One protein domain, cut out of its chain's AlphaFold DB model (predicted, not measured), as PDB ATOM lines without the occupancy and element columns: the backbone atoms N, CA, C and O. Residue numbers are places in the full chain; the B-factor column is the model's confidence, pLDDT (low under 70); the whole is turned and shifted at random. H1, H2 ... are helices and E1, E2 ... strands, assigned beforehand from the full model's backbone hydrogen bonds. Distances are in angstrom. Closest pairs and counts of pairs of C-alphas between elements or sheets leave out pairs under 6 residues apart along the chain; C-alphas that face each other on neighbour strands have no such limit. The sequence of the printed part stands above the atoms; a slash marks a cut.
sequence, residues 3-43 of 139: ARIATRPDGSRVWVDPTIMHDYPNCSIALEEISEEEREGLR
ATOM      1  N   ALA A   3     -22.016 -84.123  57.696       88.44
ATOM      2  CA  ALA A   3     -23.313 -83.776  57.119       88.44
ATOM      3  C   ALA A   3     -24.102 -82.847  58.048       88.44
ATOM      4  O   ALA A   3     -23.968 -82.903  59.271       88.44
ATOM      5  N   ARG A   4     -24.931 -81.972  57.466       92.00
ATOM      6  CA  ARG A   4     -25.889 -81.175  58.243       92.00
ATOM      7  C   ARG A   4     -27.136 -82.003  58.494       92.00
ATOM      8  O   ARG A   4     -27.809 -82.395  57.541       92.00
ATOM      9  N   ILE A   5     -27.436 -82.247  59.761       93.19
ATOM     10  CA  ILE A   5     -28.568 -83.063  60.194       93.19
ATOM     11  C   ILE A   5     -29.538 -82.183  60.972       93.19
ATOM     12  O   ILE A   5     -29.128 -81.397  61.826       93.19
ATOM     13  N   ALA A   6     -30.825 -82.309  60.663       92.56
ATOM     14  CA  ALA A   6     -31.899 -81.751  61.464       92.56
ATOM     15  C   ALA A   6     -32.483 -82.857  62.346       92.56
ATOM     16  O   ALA A   6     -32.947 -83.885  61.846       92.56
ATOM     17  N   THR A   7     -32.489 -82.621  63.654       93.00
ATOM     18  CA  THR A   7     -33.114 -83.507  64.639       93.00
ATOM     19  C   THR A   7     -34.445 -82.914  65.068       93.00
ATOM     20  O   THR A   7     -34.515 -81.766  65.520       93.00
ATOM     21  N   ARG A   8     -35.512 -83.689  64.890       92.12
ATOM     22  CA  ARG A   8     -36.880 -83.321  65.253       92.12
ATOM     23  C   ARG A   8     -37.132 -83.534  66.755       92.12
ATOM     24  O   ARG A   8     -36.393 -84.280  67.398       92.12
ATOM     25  N   PRO A   9     -38.205 -82.953  67.327       90.75
ATOM     26  CA  PRO A   9     -38.542 -83.133  68.743       90.75
ATOM     27  C   PRO A   9     -38.805 -84.586  69.163       90.75
ATOM     28  O   PRO A   9     -38.635 -84.923  70.330       90.75
ATOM     29  N   ASP A  10     -39.221 -85.441  68.225       91.69
ATOM     30  CA  ASP A  10     -39.433 -86.878  68.442       91.69
ATOM     31  C   ASP A  10     -38.131 -87.701  68.388       91.69
ATOM     32  O   ASP A  10     -38.166 -88.922  68.531       91.69
ATOM     33  N   GLY A  11     -36.985 -87.045  68.181       88.00
ATOM     34  CA  GLY A  11     -35.675 -87.674  68.041       88.00
ATOM     35  C   GLY A  11     -35.381 -88.206  66.637       88.00
ATOM     36  O   GLY A  11     -34.267 -88.676  66.400       88.00
ATOM     37  N   SER A  12     -36.323 -88.122  65.690       90.50
ATOM     38  CA  SER A  12     -36.059 -88.506  64.302       90.50
ATOM     39  C   SER A  12     -35.080 -87.535  63.641       90.50
ATOM     40  O   SER A  12     -35.096 -86.326  63.889       90.50
ATOM     41  N   ARG A  13     -34.208 -88.077  62.792       92.69
ATOM     42  CA  ARG A  13     -33.126 -87.340  62.130       92.69
ATOM     43  C   ARG A  13     -33.381 -87.308  60.632       92.69
ATOM     44  O   ARG A  13     -33.822 -88.299  60.055       92.69
ATOM     45  N   VAL A  14     -33.109 -86.168  60.011       90.88
ATOM     46  CA  VAL A  14     -33.167 -86.007  58.557       90.88
ATOM     47  C   VAL A  14     -31.956 -85.236  58.065       90.88
ATOM     48  O   VAL A  14     -31.471 -84.318  58.727       90.88
ATOM     49  N   TRP A  15     -31.482 -85.604  56.882       90.31
ATOM     50  CA  TRP A  15     -30.476 -84.821  56.189       90.31
ATOM     51  C   TRP A  15     -31.038 -83.460  55.769       90.31
ATOM     52  O   TRP A  15     -32.183 -83.344  55.322       90.31
ATOM     53  N   VAL A  16     -30.215 -82.427  55.928       89.25
ATOM     54  CA  VAL A  16     -30.477 -81.089  55.408       89.25
ATOM     55  C   VAL A  16     -29.772 -80.950  54.065       89.25
ATOM     56  O   VAL A  16     -28.562 -80.707  54.020       89.25
ATOM     57  N   ASP A  17     -30.539 -81.103  52.986       82.06
ATOM     58  CA  ASP A  17     -30.057 -80.899  51.621       82.06
ATOM     59  C   ASP A  17     -29.709 -79.413  51.411       82.06
ATOM     60  O   ASP A  17     -30.582 -78.553  51.541       82.06
ATOM     61  N   PRO A  18     -28.444 -79.066  51.108       75.00
ATOM     62  CA  PRO A  18     -28.044 -77.678  50.896       75.00
ATOM     63  C   PRO A  18     -28.551 -77.090  49.570       75.00
ATOM     64  O   PRO A  18     -28.476 -75.876  49.384       75.00
ATOM     65  N   THR A  19     -29.024 -77.921  48.639       71.44
ATOM     66  CA  THR A  19     -29.489 -77.509  47.307       71.44
ATOM     67  C   THR A  19     -30.978 -77.174  47.276       71.44
ATOM     68  O   THR A  19     -31.428 -76.462  46.377       71.44
ATOM     69  N   ILE A  20     -31.736 -77.627  48.280       72.44
ATOM     70  CA  ILE A  20     -33.175 -77.407  48.383       72.44
ATOM     71  C   ILE A  20     -33.470 -76.569  49.622       72.44
ATOM     72  O   ILE A  20     -33.086 -76.898  50.743       72.44
ATOM     73  N   MET A  21     -34.199 -75.473  49.430       71.69
ATOM     74  CA  MET A  21     -34.665 -74.663  50.546       71.69
ATOM     75  C   MET A  21     -35.847 -75.366  51.224       71.69
ATOM     76  O   MET A  21     -36.962 -75.375  50.704       71.69
ATOM     77  N   HIS A  22     -35.588 -75.968  52.382       75.56
ATOM     78  CA  HIS A  22     -36.595 -76.595  53.231       75.56
ATOM     79  C   HIS A  22     -36.743 -75.849  54.559       75.56
ATOM     80  O   HIS A  22     -35.758 -75.406  55.152       75.56
ATOM     81  N   ASP A  23     -37.979 -75.775  55.053       79.75
ATOM     82  CA  ASP A  23     -38.269 -75.292  56.399       79.75
ATOM     83  C   ASP A  23     -38.202 -76.455  57.396       79.75
ATOM     84  O   ASP A  23     -38.897 -77.463  57.252       79.75
ATOM     85  N   TYR A  24     -37.396 -76.292  58.445       82.56
ATOM     86  CA  TYR A  24     -37.241 -77.265  59.532       82.56
ATOM     87  C   TYR A  24     -37.738 -76.668  60.856       82.56
ATOM     88  O   TYR A  24     -36.937 -76.378  61.753       82.56
ATOM     89  N   PRO A  25     -39.054 -76.422  61.004       84.50
ATOM     90  CA  PRO A  25     -39.586 -75.818  62.214       84.50
ATOM     91  C   PRO A  25     -39.339 -76.732  63.414       84.50
ATOM     92  O   PRO A  25     -39.515 -77.948  63.338       84.50
ATOM     93  N   ASN A  26     -38.953 -76.132  64.540       89.50
ATOM     94  CA  ASN A  26     -38.715 -76.829  65.808       89.50
ATOM     95  C   ASN A  26     -37.648 -77.940  65.741       89.50
ATOM     96  O   ASN A  26     -37.658 -78.840  66.578       89.50
ATOM     97  N   CYS A  27     -36.740 -77.896  64.762       89.25
ATOM     98  CA  CYS A  27     -35.618 -78.826  64.665       89.25
ATOM     99  C   CYS A  27     -34.326 -78.176  65.172       89.25
ATOM    100  O   CYS A  27     -34.103 -76.981  64.968       89.25
ATOM    101  N   SER A  28     -33.438 -78.966  65.776       89.62
ATOM    102  CA  SER A  28     -32.048 -78.556  66.003       89.62
ATOM    103  C   SER A  28     -31.197 -78.985  64.812       89.62
ATOM    104  O   SER A  28     -31.180 -80.172  64.485       89.62
ATOM    105  N   ILE A  29     -30.499 -78.044  64.177       91.25
ATOM    106  CA  ILE A  29     -29.628 -78.322  63.029       91.25
ATOM    107  C   ILE A  29     -28.171 -78.243  63.475       91.25
ATOM    108  O   ILE A  29     -27.748 -77.215  64.007       91.25
ATOM    109  N   ALA A  30     -27.402 -79.298  63.222       90.44
ATOM    110  CA  ALA A  30     -25.977 -79.348  63.523       90.44
ATOM    111  C   ALA A  30     -25.179 -79.944  62.357       90.44
ATOM    112  O   ALA A  30     -25.707 -80.699  61.541       90.44
ATOM    113  N   LEU A  31     -23.903 -79.562  62.265       92.31
ATOM    114  CA  LEU A  31     -22.929 -80.239  61.415       92.31
ATOM    115  C   LEU A  31     -22.301 -81.359  62.243       92.31
ATOM    116  O   LEU A  31     -21.651 -81.082  63.250       92.31
ATOM    117  N   GLU A  32     -22.513 -82.599  61.827       91.94
ATOM    118  CA  GLU A  32     -22.126 -83.789  62.582       91.94
ATOM    119  C   GLU A  32     -21.222 -84.685  61.737       91.94
ATOM    120  O   GLU A  32     -21.360 -84.744  60.512       91.94
ATOM    121  N   GLU A  33     -20.303 -85.399  62.391       92.31
ATOM    122  CA  GLU A  33     -19.628 -86.538  61.776       92.31
ATOM    123  C   GLU A  33     -20.527 -87.769  61.872       92.31
ATOM    124  O   GLU A  33     -20.948 -88.147  62.961       92.31
ATOM    125  N   ILE A  34     -20.810 -88.383  60.726       90.06
ATOM    126  CA  ILE A  34     -21.664 -89.567  60.613       90.06
ATOM    127  C   ILE A  34     -20.894 -90.757  60.039       90.06
ATOM    128  O   ILE A  34     -19.948 -90.590  59.246       90.06
ATOM    129  N   SER A  35     -21.334 -91.949  60.442       91.44
ATOM    130  CA  SER A  35     -20.900 -93.230  59.882       91.44
ATOM    131  C   SER A  35     -21.481 -93.478  58.481       91.44
ATOM    132  O   SER A  35     -22.387 -92.775  58.028       91.44
ATOM    133  N   GLU A  36     -20.949 -94.478  57.774       86.69
ATOM    134  CA  GLU A  36     -21.457 -94.874  56.453       86.69
ATOM    135  C   GLU A  36     -22.854 -95.511  56.534       86.69
ATOM    136  O   GLU A  36     -23.712 -95.186  55.718       86.69
ATOM    137  N   GLU A  37     -23.124 -96.306  57.575       87.62
ATOM    138  CA  GLU A  37     -24.449 -96.891  57.834       87.62
ATOM    139  C   GLU A  37     -25.507 -95.799  58.084       87.62
ATOM    140  O   GLU A  37     -26.596 -95.819  57.507       87.62
ATOM    141  N   GLU A  38     -25.173 -94.776  58.880       88.12
ATOM    142  CA  GLU A  38     -26.068 -93.632  59.099       88.12
ATOM    143  C   GLU A  38     -26.284 -92.807  57.828       88.12
ATOM    144  O   GLU A  38     -27.399 -92.339  57.588       88.12
ATOM    145  N   ARG A  39     -25.246 -92.630  56.999       89.62
ATOM    146  CA  ARG A  39     -25.359 -91.949  55.700       89.62
ATOM    147  C   ARG A  39     -26.395 -92.643  54.821       89.62
ATOM    148  O   ARG A  39     -27.257 -91.968  54.258       89.62
ATOM    149  N   GLU A  40     -26.326 -93.968  54.719       85.88
ATOM    150  CA  GLU A  40     -27.279 -94.767  53.947       85.88
ATOM    151  C   GLU A  40     -28.693 -94.680  54.521       85.88
ATOM    152  O   GLU A  40     -29.642 -94.404  53.783       85.88
ATOM    153  N   GLY A  41     -28.835 -94.820  55.844       86.81
ATOM    154  CA  GLY A  41     -30.126 -94.706  56.527       86.81
ATOM    155  C   GLY A  41     -30.790 -93.336  56.350       86.81
ATOM    156  O   GLY A  41     -32.008 -93.248  56.185       86.81
ATOM    157  N   LEU A  42     -29.992 -92.266  56.323       87.81
ATOM    158  CA  LEU A  42     -30.449 -90.888  56.107       87.81
ATOM    159  C   LEU A  42     -30.524 -90.490  54.626       87.81
ATOM    160  O   LEU A  42     -30.937 -89.367  54.333       87.81
ATOM    161  N   ARG A  43     -30.163 -91.397  53.707       85.31
ATOM    162  CA  ARG A  43     -30.125 -91.180  52.249       85.31
ATOM    163  C   ARG A  43     -29.290 -89.965  51.842       85.31
ATOM    164  O   ARG A  43     -29.684 -89.191  50.974       85.31
TER     165      ARG A  43
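This is residues 3 to 43 of the 139 residues of an uncharacterized protein of candidate division SR1 bacterium (UniProt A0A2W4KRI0). A small antiparallel sheet of three short strands, with E1 in the middle between E2 and E3, has a short helix, H1, that only grazes it, and a wide loop, residues 16 to 27, leads from one edge strand to the other. The printed part has 41 residues with three named strands and one named helix, in the order E1, E2, E3, H1 along the chain, and the sheet's order is E2, E1, E3. The class is mixed, helices and strands, with 20 residues, under half, in named elements. The whole is compact, with a radius of gyration of the C-alphas of 10.0 A and spans of 27 by 25 by 15 A.

The inner strand E1, residues 3 to 7, is antiparallel to the edge strand E3, residues 28 to 33, at 143 degrees between their directions. The C-alphas of Ala 6 and Ile 29 face each other at 4.4 A, and N 5 and O 30 are within hydrogen-bond range at 2.9 A. The other edge strand, E2, residues 13 to 15, forms a hairpin with E1, also at 143 degrees; N 6 and O 14 are 2.9 A apart. E2 and E3 are apart. H1, residues 36 to 41, is on the sheet but only grazes it, with its residues 38 to 41. H1 and E2 are near each other, with 5 pairs of C-alphas within 10 A. In H1 every O i to N i+4 pair is within hydrogen-bond range.

E3 is 15.4 A long, E1 12.4 A, H1 8.7 A and E2 7.0 A. E1 begins at C-alpha 3 (-23.313, -83.776, 57.119), and H1 ends at C-alpha 41 (-30.126, -94.706, 56.527).

The two C-alphas farthest apart, those of Pro 25 and Glu 36, are 26.9 A apart. The printed part has no cut. The link E2 to E3 is long, with 12 residues; E1 to E2 and E3 to H1 are tight. The mean pLDDT of the printed part is 87.2, and no printed residue is under 70.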